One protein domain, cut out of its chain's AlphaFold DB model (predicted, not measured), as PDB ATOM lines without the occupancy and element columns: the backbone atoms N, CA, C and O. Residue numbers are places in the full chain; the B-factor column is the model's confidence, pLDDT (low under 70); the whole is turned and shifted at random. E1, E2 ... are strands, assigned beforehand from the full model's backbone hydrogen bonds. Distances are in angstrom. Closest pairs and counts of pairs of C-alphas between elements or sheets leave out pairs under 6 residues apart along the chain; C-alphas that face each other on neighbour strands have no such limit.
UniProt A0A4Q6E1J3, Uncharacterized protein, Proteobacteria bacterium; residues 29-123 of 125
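Overview. This is residues 29 to 123 of the 125 residues of an uncharacterized protein of Proteobacteria bacterium (UniProt A0A4Q6E1J3). One antiparallel sheet of eight strands curls round into a flattened barrel that is nearly closed, with E4, E3, E2 and E1 as one wall, E7, E6 and E5 as the wall facing it, and E8 as the hinge between them. The two edge strands, E4 and E5, come near each other on the side away from E8 but are not neighbour strands in the sheet, and the barrel stays unsealed there. The printed part has 95 residues, with no named helix and eight named strands that follow along the chain as E1 E2 E3 E4 E5 E6 E7 E8; across the sheet the order is E4 E3 E2 E1 E8 E7 E6 E5, and the class is all strand. The whole is compact, with a radius of gyration of the C-alphas of 12.8 A, and elongated in outline, spanning 40 by 24 by 18 A.

Along the chain. The sheet begins along the chain with E1, residues 29 to 39, 29.8 A from first to last C-alpha; C-alpha 29 is at (58.649, 32.021, 17.942). E2 is residues 45 to 55, 32.0 A, and E3 is residues 59 to 70, 29.3 A and, with 12 residues, the longest strand by residues. E4 is residues 73 to 79, 18.1 A, and E5 is residues 84 to 86, 6.7 A, with C-alpha 84 at (35.538, 28.885, 10.801). E6 is residues 92 to 100, 26.0 A, and E7 is residues 103 to 108, 17.1 A. E8 is residues 115 to 122, 21.0 A, and ends with C-alpha 122 at (53.789, 45.145, 10.294).

Arrangement. The strands make a folded sheet, one sheet bent back on itself into two leaves that face each other: E4 E3 E2 E1 face E7 E6 E5, with 40 pairs of C-alphas within 11 A. From edge to edge the way across the sheet turns by 201 degrees, and it is curled like part of a barrel. E1 E2 E3 E4 form one meander, each strand the antiparallel neighbour of the one before, and E5 E6 E7 E8 form another. E1, of the first meander, and E8, of the second, are neighbour strands, antiparallel at 132 degrees between their directions, with N 34 and O 122 at 2.8 A and N 36 and O 120 at 2.9 A, within hydrogen-bond range. E1 bends by 51 degrees at residue 36, and E8 bends by 54 degrees at residue 118. In the hairpin of E1 and E2, N 35 and O 48 are 2.8 A apart; in that of E2 and E3, N 49 and O 66 are 2.8 A apart. E3 bends by 64 degrees at residue 67, and in its hairpin with E4, N 75 and O 68 are 2.8 A apart. In the hairpin of E7 and E8, N 106 and O 117 are 2.8 A apart. E6 has staggered pairing: residues 92 to 94 pair with E5, with N 93 and O 85 at 2.8 A, and residues 95 to 100 pair with E7, with N 96 and O 107 at 2.8 A. The closest C-alphas of the edge strands E4 and E5 are those of Val 78 and Leu 85, 5.8 A apart. E2 and E7 are apart, as are E3 and E6.

Size, cuts and confidence. The two C-alphas farthest apart are those of Asp 56 and Asn 112, at 40.5 A. The printed part has no cut, and no link is long: that from E7 to E8, 6 residues, is short, and the others are tight. The sheet is strongly twisted, its C-alphas lying up to 9.1 A off its best plane. The mean pLDDT of the printed part is 80.1, and 19 residues are under 70: residue 29, residues 54 to 62 and residues 76 to 84.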
ATOM      1  N   TYR A  29      58.616  30.617  18.332       66.00
ATOM      2  CA  TYR A  29      58.649  32.021  17.942       66.00
ATOM      3  C   TYR A  29      57.213  32.522  17.815       66.00
ATOM      4  O   TYR A  29      56.499  32.201  16.865       66.00
ATOM      5  N   ASN A  30      56.772  33.301  18.805       73.00
ATOM      6  CA  ASN A  30      55.440  33.899  18.811       73.00
ATOM      7  C   ASN A  30      55.524  35.345  18.315       73.00
ATOM      8  O   ASN A  30      55.887  36.252  19.070       73.00
ATOM      9  N   GLN A  31      55.218  35.560  17.038       78.00
ATOM     10  CA  GLN A  31      55.234  36.889  16.434       78.00
ATOM     11  C   GLN A  31      53.821  37.444  16.321       78.00
ATOM     12  O   GLN A  31      52.863  36.744  15.989       78.00
ATOM     13  N   LYS A  32      53.684  38.740  16.583       87.06
ATOM     14  CA  LYS A  32      52.423  39.461  16.416       87.06
ATOM     15  C   LYS A  32      52.605  40.491  15.324       87.06
ATOM     16  O   LYS A  32      53.607  41.194  15.325       87.06
ATOM     17  N   PHE A  33      51.620  40.626  14.447       88.06
ATOM     18  CA  PHE A  33      51.609  41.660  13.418       88.06
ATOM     19  C   PHE A  33      50.335  42.486  13.524       88.06
ATOM     20  O   PHE A  33      49.241  41.935  13.633       88.06
ATOM     21  N   LYS A  34      50.461  43.811  13.473       92.06
ATOM     22  CA  LYS A  34      49.328  44.734  13.345       92.06
ATOM     23  C   LYS A  34      48.998  44.876  11.861       92.06
ATOM     24  O   LYS A  34      49.852  45.316  11.094       92.06
ATOM     25  N   CYS A  35      47.776  44.528  11.474       91.88
ATOM     26  CA  CYS A  35      47.298  44.554  10.095       91.88
ATOM     27  C   CYS A  35      46.258  45.654   9.893       91.88
ATOM     28  O   CYS A  35      45.344  45.822  10.706       91.88
ATOM     29  N   LEU A  36      46.419  46.405   8.806       94.94
ATOM     30  CA  LEU A  36      45.561  47.511   8.396       94.94
ATOM     31  C   LEU A  36      45.263  47.371   6.902       94.94
ATOM     32  O   LEU A  36      46.183  47.209   6.097       94.94
ATOM     33  N   GLY A  37      43.992  47.441   6.535       94.25
ATOM     34  CA  GLY A  37      43.535  47.307   5.158       94.25
ATOM     35  C   GLY A  37      42.163  47.925   4.940       94.25
ATOM     36  O   GLY A  37      41.685  48.717   5.761       94.25
ATOM     37  N   ARG A  38      41.533  47.560   3.826       94.19
ATOM     38  CA  ARG A  38      40.167  47.963   3.480       94.19
ATOM     39  C   ARG A  38      39.391  46.781   2.930       94.19
ATOM     40  O   ARG A  38      39.970  45.963   2.217       94.19
ATOM     41  N   ASP A  39      38.110  46.727   3.270       91.56
ATOM     42  CA  ASP A  39      37.153  45.829   2.635       91.56
ATOM     43  C   ASP A  39      36.864  46.308   1.205       91.56
ATOM     44  O   ASP A  39      36.671  47.502   0.967       91.56
ATOM     45  N   ALA A  40      36.870  45.386   0.251       89.94
ATOM     46  CA  ALA A  40      36.708  45.656  -1.169       89.94
ATOM     47  C   ALA A  40      35.271  46.045  -1.520       89.94
ATOM     48  O   ALA A  40      35.074  46.825  -2.449       89.94
ATOM     49  N   SER A  41      34.281  45.528  -0.784       86.38
ATOM     50  CA  SER A  41      32.869  45.785  -1.079       86.38
ATOM     51  C   SER A  41      32.417  47.160  -0.581       86.38
ATOM     52  O   SER A  41      31.802  47.926  -1.320       86.38
ATOM     53  N   THR A  42      32.782  47.509   0.654       87.44
ATOM     54  CA  THR A  42      32.324  48.737   1.318       87.44
ATOM     55  C   THR A  42      33.362  49.859   1.347       87.44
ATOM     56  O   THR A  42      33.038  51.009   1.640       87.44
ATOM     57  N   GLY A  43      34.638  49.551   1.099       89.56
ATOM     58  CA  GLY A  43      35.751  50.488   1.277       89.56
ATOM     59  C   GLY A  43      36.088  50.785   2.743       89.56
ATOM     60  O   GLY A  43      37.015  51.569   3.007       89.56
ATOM     61  N   PHE A  44      35.375  50.181   3.700       89.56
ATOM     62  CA  PHE A  44      35.565  50.435   5.122       89.56
ATOM     63  C   PHE A  44      36.925  49.937   5.618       89.56
ATOM     64  O   PHE A  44      37.460  48.942   5.119       89.56
ATOM     65  N   PRO A  45      37.523  50.630   6.606       90.06
ATOM     66  CA  PRO A  45      38.798  50.215   7.165       90.06
ATOM     67  C   PRO A  45      38.651  48.879   7.894       90.06
ATOM     68  O   PRO A  45      37.744  48.700   8.708       90.06
ATOM     69  N   VAL A  46      39.611  47.988   7.653       90.25
ATOM     70  CA  VAL A  46      39.736  46.704   8.345       90.25
ATOM     71  C   VAL A  46      41.017  46.704   9.159       90.25
ATOM     72  O   VAL A  46      42.094  47.031   8.649       90.25
ATOM     73  N   LYS A  47      40.910  46.375  10.446       92.12
ATOM     74  CA  LYS A  47      42.047  46.357  11.377       92.12
ATOM     75  C   LYS A  47      42.002  45.098  12.226       92.12
ATOM     76  O   LYS A  47      40.944  44.760  12.740       92.12
ATOM     77  N   PHE A  48      43.137  44.429  12.395       89.88
ATOM     78  CA  PHE A  48      43.271  43.274  13.288       89.88
ATOM     79  C   PHE A  48      44.735  43.032  13.662       89.88
ATOM     80  O   PHE A  48      45.654  43.646  13.119       89.88
ATOM     81  N   THR A  49      44.972  42.143  14.621       89.69
ATOM     82  CA  THR A  49      46.305  41.637  14.955       89.69
ATOM     83  C   THR A  49      46.388  40.159  14.635       89.69
ATOM     84  O   THR A  49      45.575  39.379  15.120       89.69
ATOM     85  N   VAL A  50      47.392  39.774  13.861       86.56
ATOM     86  CA  VAL A  50      47.677  38.376  13.552       86.56
ATOM     87  C   VAL A  50      48.668  37.836  14.564       86.56
ATOM     88  O   VAL A  50      49.691  38.472  14.818       86.56
ATOM     89  N   HIS A  51      48.372  36.672  15.131       83.19
ATOM     90  CA  HIS A  51      49.307  35.913  15.955       83.19
ATOM     91  C   HIS A  51      49.869  34.737  15.146       83.19
ATOM     92  O   HIS A  51      49.114  33.859  14.720       83.19
ATOM     93  N   TYR A  52      51.186  34.734  14.952       77.88
ATOM     94  CA  TYR A  52      51.952  33.648  14.349       77.88
ATOM     95  C   TYR A  52      52.639  32.832  15.426       77.88
ATOM     96  O   TYR A  52      53.304  33.392  16.296       77.88
ATOM     97  N   GLU A  53      52.514  31.515  15.322       73.38
ATOM     98  CA  GLU A  53      53.362  30.577  16.045       73.38
ATOM     99  C   GLU A  53      54.189  29.818  15.009       73.38
ATOM    100  O   GLU A  53      53.637  29.190  14.102       73.38
ATOM    101  N   ASP A  54      55.509  29.952  15.115       64.88
ATOM    102  CA  ASP A  54      56.471  29.140  14.383       64.88
ATOM    103  C   ASP A  54      57.132  28.162  15.355       64.88
ATOM    104  O   ASP A  54      57.667  28.555  16.399       64.88
ATOM    105  N   TYR A  55      57.025  26.882  15.017       60.50
ATOM    106  CA  TYR A  55      57.633  25.785  15.753       60.50
ATOM    107  C   TYR A  55      58.921  25.389  15.042       60.50
ATOM    108  O   TYR A  55      58.877  24.733  13.998       60.50
ATOM    109  N   ASP A  56      60.051  25.783  15.633       59.56
ATOM    110  CA  ASP A  56      61.394  25.346  15.229       59.56
ATOM    111  C   ASP A  56      61.771  25.674  13.765       59.56
ATOM    112  O   ASP A  56      62.584  24.993  13.148       59.56
ATOM    113  N   GLY A  57      61.148  26.699  13.165       54.53
ATOM    114  CA  GLY A  57      61.374  27.089  11.766       54.53
ATOM    115  C   GLY A  57      60.716  26.166  10.735       54.53
ATOM    116  O   GLY A  57      60.922  26.341   9.532       54.53
ATOM    117  N   VAL A  58      59.942  25.166  11.176       52.25
ATOM    118  CA  VAL A  58      59.381  24.109  10.316       52.25
ATOM    119  C   VAL A  58      57.899  24.337  10.015       52.25
ATOM    120  O   VAL A  58      57.395  23.865   8.991       52.25
ATOM    121  N   ARG A  59      57.160  25.048  10.875       55.03
ATOM    122  CA  ARG A  59      55.712  25.242  10.698       55.03
ATOM    123  C   ARG A  59      55.269  26.644  11.070       55.03
ATOM    124  O   ARG A  59      54.958  26.916  12.223       55.03
ATOM    125  N   PHE A  60      55.087  27.466  10.043       58.94
ATOM    126  CA  PHE A  60      54.330  28.707  10.132       58.94
ATOM    127  C   PHE A  60      52.835  28.383  10.196       58.94
ATOM    128  O   PHE A  60      52.257  27.934   9.204       58.94
ATOM    129  N   GLN A  61      52.186  28.609  11.339       63.78
ATOM    130  CA  GLN A  61      50.724  28.584  11.406       63.78
ATOM    131  C   GLN A  61      50.180  29.891  11.969       63.78
ATOM    132  O   GLN A  61      50.566  30.365  13.040       63.78
ATOM    133  N   THR A  62      49.252  30.486  11.223       68.19
ATOM    134  CA  THR A  62      48.482  31.622  11.707       68.19
ATOM    135  C   THR A  62      47.427  31.104  12.672       68.19
ATOM    136  O   THR A  62      46.500  30.405  12.276       68.19
ATOM    137  N   LYS A  63      47.579  31.426  13.956       70.81
ATOM    138  CA  LYS A  63      46.723  30.871  15.006       70.81
ATOM    139  C   LYS A  63      45.394  31.598  15.112       70.81
ATOM    140  O   LYS A  63      44.348  30.996  15.331       70.81
ATOM    141  N   GLU A  64      45.448  32.922  15.013       74.81
ATOM    142  CA  GLU A  64      44.343  33.769  15.436       74.81
ATOM    143  C   GLU A  64      44.420  35.173  14.826       74.81
ATOM    144  O   GLU A  64      45.502  35.768  14.772       74.81
ATOM    145  N   LEU A  65      43.263  35.732  14.456       79.31
ATOM    146  CA  LEU A  65      43.079  37.176  14.291       79.31
ATOM    147  C   LEU A  65      42.427  37.728  15.553       79.31
ATOM    148  O   LEU A  65      41.307  37.364  15.906       79.31
ATOM    149  N   LYS A  66      43.115  38.634  16.237       80.88
ATOM    150  CA  LYS A  66      42.565  39.362  17.378       80.88
ATOM    151  C   LYS A  66      42.052  40.722  16.956       80.88
ATOM    152  O   LYS A  66      42.720  41.419  16.190       80.88
ATOM    153  N   LYS A  67      40.941  41.132  17.576       81.94
ATOM    154  CA  LYS A  67      40.381  42.483  17.459       81.94
ATOM    155  C   LYS A  67      40.056  42.825  16.004       81.94
ATOM    156  O   LYS A  67      40.446  43.896  15.545       81.94
ATOM    157  N   LEU A  68      39.416  41.902  15.278       82.75
ATOM    158  CA  LEU A  68      38.944  42.186  13.926       82.75
ATOM    159  C   LEU A  68      37.886  43.280  14.006       82.75
ATOM    160  O   LEU A  68      36.832  43.082  14.605       82.75
ATOM    161  N   LYS A  69      38.205  44.440  13.439       83.25
ATOM    162  CA  LYS A  69      37.278  45.557  13.308       83.25
ATOM    163  C   LYS A  69      37.019  45.837  11.843       83.25
ATOM    164  O   LYS A  69      37.980  46.046  11.098       83.25
ATOM    165  N   VAL A  70      35.749  45.879  11.472       81.25
ATOM    166  CA  VAL A  70      35.257  46.280  10.149       81.25
ATOM    167  C   VAL A  70      34.240  47.381  10.387       81.25
ATOM    168  O   VAL A  70      33.463  47.295  11.326       81.25
ATOM    169  N   ASN A  71      34.295  48.463   9.609       84.19
ATOM    170  CA  ASN A  71      33.377  49.595   9.785       84.19
ATOM    171  C   ASN A  71      33.322  50.159  11.231       84.19
ATOM    172  O   ASN A  71      32.300  50.655  11.682       84.19
ATOM    173  N   HIS A  72      34.439  50.103  11.968       74.81
ATOM    174  CA  HIS A  72      34.544  50.475  13.394       74.81
ATOM    175  C   HIS A  72      33.823  49.550  14.390       74.81
ATOM    176  O   HIS A  72      34.027  49.710  15.595       74.81
ATOM    177  N   GLU A  73      33.093  48.544  13.919       77.62
ATOM    178  CA  GLU A  73      32.475  47.508  14.744       77.62
ATOM    179  C   GLU A  73      33.477  46.393  15.034       77.62
ATOM    180  O   GLU A  73      34.273  45.998  14.179       77.62
ATOM    181  N   GLU A  74      33.504  45.923  16.282       80.25
ATOM    182  CA  GLU A  74      34.401  44.853  16.705       80.25
ATOM    183  C   GLU A  74      33.719  43.495  16.542       80.25
ATOM    184  O   GLU A  74      32.873  43.119  17.343       80.25
ATOM    185  N   LEU A  75      34.167  42.732  15.544       70.81
ATOM    186  CA  LEU A  75      33.727  41.357  15.279       70.81
ATOM    187  C   LEU A  75      34.425  40.331  16.198       70.81
ATOM    188  O   LEU A  75      34.115  39.143  16.184       70.81
ATOM    189  N   GLY A  76      35.382  40.782  17.021       66.50
ATOM    190  CA  GLY A  76      36.009  39.994  18.084       66.50
ATOM    191  C   GLY A  76      37.277  39.231  17.675       66.50
ATOM    192  O   GLY A  76      38.183  39.770  17.027       66.50
ATOM    193  N   LYS A  77      37.392  37.988  18.166       68.25
ATOM    194  CA  LYS A  77      38.513  37.056  17.952       68.25
ATOM    195  C   LYS A  77      38.118  36.005  16.915       68.25
ATOM    196  O   LYS A  77      37.093  35.350  17.071       68.25
ATOM    197  N   VAL A  78      38.996  35.759  15.950       68.94
ATOM    198  CA  VAL A  78      38.859  34.696  14.951       68.94
ATOM    199  C   VAL A  78      39.927  33.647  15.212       68.94
ATOM    200  O   VAL A  78      41.119  33.932  15.107       68.94
ATOM    201  N   ASP A  79      39.504  32.440  15.578       67.75
ATOM    202  CA  ASP A  79      40.391  31.287  15.720       67.75
ATOM    203  C   ASP A  79      40.647  30.686  14.337       67.75
ATOM    204  O   ASP A  79      39.792  30.012  13.757       67.75
ATOM    205  N   LEU A  80      41.820  30.980  13.784       66.50
ATOM    206  CA  LEU A  80      42.154  30.603  12.420       66.50
ATOM    207  C   LEU A  80      42.407  29.092  12.306       66.50
ATOM    208  O   LEU A  80      42.085  28.479  11.289       66.50
ATOM    209  N   LEU A  81      42.854  28.435  13.373       65.06
ATOM    210  CA  LEU A  81      43.099  26.990  13.349       65.06
ATOM    211  C   LEU A  81      41.819  26.157  13.193       65.06
ATOM    212  O   LEU A  81      41.888  24.992  12.812       65.06
ATOM    213  N   LYS A  82      40.646  26.739  13.464       66.44
ATOM    214  CA  LYS A  82      39.346  26.059  13.344       66.44
ATOM    215  C   LYS A  82      38.668  26.244  11.988       66.44
ATOM    216  O   LYS A  82      37.532  25.795  11.837       66.44
ATOM    217  N   ALA A  83      39.325  26.924  11.040       64.62
ATOM    218  CA  ALA A  83      38.828  27.186   9.683       64.62
ATOM    219  C   ALA A  83      37.404  27.789   9.615       64.62
ATOM    220  O   ALA A  83      36.749  27.724   8.581       64.62
ATOM    221  N   SER A  84      36.901  28.365  10.715       66.00
ATOM    222  CA  SER A  84      35.538  28.885  10.801       66.00
ATOM    223  C   SER A  84      35.470  30.116  11.702       66.00
ATOM    224  O   SER A  84      35.945  30.111  12.840       66.00
ATOM    225  N   LEU A  85      34.882  31.184  11.172       72.88
ATOM    226  CA  LEU A  85      34.543  32.412  11.882       72.88
ATOM    227  C   LEU A  85      33.066  32.352  12.277       72.88
ATOM    228  O   LEU A  85      32.257  31.804  11.535       72.88
ATOM    229  N   ARG A  86      32.693  32.898  13.438       73.44
ATOM    230  CA  ARG A  86      31.279  33.054  13.800       73.44
ATOM    231  C   ARG A  86      30.805  34.450  13.402       73.44
ATOM    232  O   ARG A  86      31.373  35.422  13.891       73.44
ATOM    233  N   CYS A  87      29.827  34.533  12.509       75.75
ATOM    234  CA  CYS A  87      29.258  35.793  12.033       75.75
ATOM    235  C   CYS A  87      28.335  36.415  13.091       75.75
ATOM    236  O   CYS A  87      28.002  35.778  14.095       75.75
ATOM    237  N   GLU A  88      27.915  37.660  12.870       71.50
ATOM    238  CA  GLU A  88      27.041  38.403  13.793       71.50
ATOM    239  C   GLU A  88      25.680  37.730  14.005       71.50
ATOM    240  O   GLU A  88      25.160  37.713  15.117       71.50
ATOM    241  N   ASP A  89      25.146  37.091  12.963       75.31
ATOM    242  CA  ASP A  89      23.928  36.273  13.020       75.31
ATOM    243  C   ASP A  89      24.124  34.926  13.750       75.31
ATOM    244  O   ASP A  89      23.194  34.134  13.901       75.31
ATOM    245  N   GLY A  90      25.338  34.653  14.238       74.19
ATOM    246  CA  GLY A  90      25.698  33.443  14.961       74.19
ATOM    247  C   GLY A  90      26.031  32.247  14.071       74.19
ATOM    248  O   GLY A  90      26.445  31.219  14.629       74.19
ATOM    249  N   SER A  91      25.898  32.373  12.745       78.94
ATOM    250  CA  SER A  91      26.289  31.358  11.764       78.94
ATOM    251  C   SER A  91      27.805  31.153  11.741       78.94
ATOM    252  O   SER A  91      28.581  31.966  12.251       78.94
ATOM    253  N   LYS A  92      28.246  30.019  11.189       78.69
ATOM    254  CA  LYS A  92      29.666  29.758  10.940       78.69
ATOM    255  C   LYS A  92      29.968  30.075   9.480       78.69
ATOM    256  O   LYS A  92      29.360  29.471   8.605       78.69
ATOM    257  N   ALA A  93      30.938  30.946   9.242       79.50
ATOM    258  CA  ALA A  93      31.482  31.228   7.924       79.50
ATOM    259  C   ALA A  93      32.845  30.567   7.746       79.50
ATOM    260  O   ALA A  93      33.690  30.587   8.646       79.50
ATOM    261  N   GLU A  94      33.079  30.038   6.550       81.19
ATOM    262  CA  GLU A  94      34.431  29.739   6.102       81.19
ATOM    263  C   GLU A  94      35.211  31.043   5.928       81.19
ATOM    264  O   GLU A  94      34.662  32.088   5.559       81.19
ATOM    265  N   TYR A  95      36.510  30.978   6.193       80.69
ATOM    266  CA  TYR A  95      37.400  32.102   5.969       80.69
ATOM    267  C   TYR A  95      38.642  31.640   5.200       80.69
ATOM    268  O   TYR A  95      39.069  30.487   5.297       80.69
ATOM    269  N   ARG A  96      39.263  32.561   4.463       84.69
ATOM    270  CA  ARG A  96      40.590  32.378   3.865       84.69
ATOM    271  C   ARG A  96      41.473  33.549   4.252       84.69
ATOM    272  O   ARG A  96      41.120  34.702   4.029       84.69
ATOM    273  N   PHE A  97      42.629  33.248   4.829       85.62
ATOM    274  CA  PHE A  97      43.623  34.248   5.194       85.62
ATOM    275  C   PHE A  97      44.963  33.882   4.568       85.62
ATOM    276  O   PHE A  97      45.402  32.737   4.661       85.62
ATOM    277  N   ASN A  98      45.615  34.860   3.948       86.38
ATOM    278  CA  ASN A  98      46.968  34.716   3.433       86.38
ATOM    279  C   ASN A  98      47.800  35.928   3.846       86.38
ATOM    280  O   ASN A  98      47.313  37.059   3.795       86.38
ATOM    281  N   LEU A  99      49.058  35.689   4.209       84.81
ATOM    282  CA  LEU A  99      50.054  36.721   4.467       84.81
ATOM    283  C   LEU A  99      51.317  36.382   3.681       84.81
ATOM    284  O   LEU A  99      51.924  35.337   3.897       84.81
ATOM    285  N   ASN A 100      51.741  37.290   2.810       84.62
ATOM    286  CA  ASN A 100      52.964  37.143   2.034       84.62
ATOM    287  C   ASN A 100      53.758  38.453   2.056       84.62
ATOM    288  O   ASN A 100      53.244  39.496   1.652       84.62
ATOM    289  N   GLY A 101      54.996  38.411   2.559       79.31
ATOM    290  CA  GLY A 101      55.890  39.574   2.576       79.31
ATOM    291  C   GLY A 101      55.291  40.809   3.259       79.31
ATOM    292  O   GLY A 101      55.502  41.929   2.803       79.31
ATOM    293  N   GLY A 102      54.472  40.611   4.298       85.44
ATOM    294  CA  GLY A 102      53.769  41.688   5.002       85.44
ATOM    295  C   GLY A 102      52.484  42.180   4.326       85.44
ATOM    296  O   GLY A 102      51.820  43.048   4.877       85.44
ATOM    297  N   ARG A 103      52.072  41.642   3.175       91.75
ATOM    298  CA  ARG A 103      50.763  41.928   2.559       91.75
ATOM    299  C   ARG A 103      49.768  40.840   2.918       91.75
ATOM    300  O   ARG A 103      50.127  39.668   2.850       91.75
ATOM    301  N   PHE A 104      48.536  41.213   3.254       91.19
ATOM    302  CA  PHE A 104      47.491  40.243   3.582       91.19
ATOM    303  C   PHE A 104      46.305  40.292   2.621       91.19
ATOM    304  O   PHE A 104      45.969  41.349   2.075       91.19
ATOM    305  N   THR A 105      45.641  39.147   2.498       92.00
ATOM    306  CA  THR A 105      44.286  39.007   1.953       92.00
ATOM    307  C   THR A 105      43.428  38.251   2.965       92.00
ATOM    308  O   THR A 105      43.884  37.255   3.532       92.00
ATOM    309  N   LEU A 106      42.204  38.715   3.197       89.75
ATOM    310  CA  LEU A 106      41.227  38.118   4.105       89.75
ATOM    311  C   LEU A 106      39.881  38.017   3.388       89.75
ATOM    312  O   LEU A 106      39.349  39.037   2.972       89.75
ATOM    313  N   SER A 107      39.336  36.810   3.309       89.38
ATOM    314  CA  SER A 107      37.995  36.515   2.806       89.38
ATOM    315  C   SER A 107      37.199  35.847   3.922       89.38
ATOM    316  O   SER A 107      37.711  34.924   4.565       89.38
ATOM    317  N   VAL A 108      35.983  36.317   4.187       86.69
ATOM    318  CA  VAL A 108      35.056  35.738   5.169       86.69
ATOM    319  C   VAL A 108      33.673  35.655   4.536       86.69
ATOM    320  O   VAL A 108      33.072  36.680   4.221       86.69
ATOM    321  N   ALA A 109      33.154  34.440   4.390       85.38
ATOM    322  CA  ALA A 109      31.884  34.175   3.718       85.38
ATOM    323  C   ALA A 109      30.682  34.242   4.681       85.38
ATOM    324  O   ALA A 109      29.955  33.263   4.839       85.38
ATOM    325  N   CYS A 110      30.484  35.374   5.365       81.00
ATOM    326  CA  CYS A 110      29.251  35.601   6.127       81.00
ATOM    327  C   CYS A 110      28.094  35.895   5.161       81.00
ATOM    328  O   CYS A 110      28.233  36.748   4.290       81.00
ATOM    329  N   GLU A 111      26.956  35.213   5.329       79.00
ATOM    330  CA  GLU A 111      25.833  35.219   4.374       79.00
ATOM    331  C   GLU A 111      25.288  36.629   4.094       79.00
ATOM    332  O   GLU A 111      25.043  36.984   2.944       79.00
ATOM    333  N   ASN A 112      25.175  37.457   5.136       74.94
ATOM    334  CA  ASN A 112      24.625  38.811   5.030       74.94
ATOM    335  C   ASN A 112      25.685  39.904   4.822       74.94
ATOM    336  O   ASN A 112      25.367  40.962   4.291       74.94
ATOM    337  N   ASN A 113      26.930  39.658   5.238       77.12
ATOM    338  CA  ASN A 113      28.009  40.653   5.266       77.12
ATOM    339  C   ASN A 113      29.358  39.991   4.923       77.12
ATOM    340  O   ASN A 113      30.190  39.805   5.818       77.12
ATOM    341  N   PRO A 114      29.588  39.580   3.663       86.12
ATOM    342  CA  PRO A 114      30.873  39.018   3.272       86.12
ATOM    343  C   PRO A 114      31.969  40.080   3.395       86.12
ATOM    344  O   PRO A 114      31.761  41.247   3.067       86.12
ATOM    345  N   ILE A 115      33.147  39.673   3.862       86.88
ATOM    346  CA  ILE A 115      34.298  40.569   4.025       86.88
ATOM    347  C   ILE A 115      35.387  40.114   3.067       86.88
ATOM    348  O   ILE A 115      35.871  38.991   3.189       86.88
ATOM    349  N   GLU A 116      35.822  41.000   2.176       92.31
ATOM    350  CA  GLU A 116      36.931  40.759   1.249       92.31
ATOM    351  C   GLU A 116      37.962  41.870   1.414       92.31
ATOM    352  O   GLU A 116      37.902  42.909   0.764       92.31
ATOM    353  N   ALA A 117      38.916  41.690   2.322       91.75
ATOM    354  CA  ALA A 117      39.851  42.735   2.709       91.75
ATOM    355  C   ALA A 117      41.275  42.471   2.227       91.75
ATOM    356  O   ALA A 117      41.807  41.363   2.327       91.75
ATOM    357  N   THR A 118      41.946  43.534   1.788       94.19
ATOM    358  CA  THR A 118      43.382  43.503   1.490       94.19
ATOM    359  C   THR A 118      44.107  44.638   2.196       94.19
ATOM    360  O   THR A 118      43.535  45.696   2.481       94.19
ATOM    361  N   GLY A 119      45.379  44.418   2.511       94.81
ATOM    362  CA  GLY A 119      46.181  45.433   3.178       94.81
ATOM    363  C   GLY A 119      47.583  44.969   3.524       94.81
ATOM    364  O   GLY A 119      48.161  44.102   2.866       94.81
ATOM    365  N   SER A 120      48.131  45.573   4.572       94.12
ATOM    366  CA  SER A 120      49.491  45.321   5.037       94.12
ATOM    367  C   SER A 120      49.540  45.065   6.536       94.12
ATOM    368  O   SER A 120      48.799  45.673   7.310       94.12
ATOM    369  N   CYS A 121      50.462  44.204   6.932       91.69
ATOM    370  CA  CYS A 121      50.794  43.844   8.291       91.69
ATOM    371  C   CYS A 121      52.233  44.263   8.590       91.69
ATOM    372  O   CYS A 121      53.127  44.096   7.763       91.69
ATOM    373  N   ARG A 122      52.460  44.779   9.795       90.44
ATOM    374  CA  ARG A 122      53.789  45.145  10.294       90.44
ATOM    375  C   ARG A 122      53.975  44.678  11.726       90.44
ATOM    376  O   ARG A 122      52.986  44.492  12.442       90.44
ATOM    377  N   LEU A 123      55.226  44.491  12.140       84.19
ATOM    378  CA  LEU A 123      55.531  44.261  13.549       84.19
ATOM    379  C   LEU A 123      55.010  45.450  14.379       84.19
ATOM    380  O   LEU A 123      55.009  46.584  13.895       84.19
TER     381      LEU A 123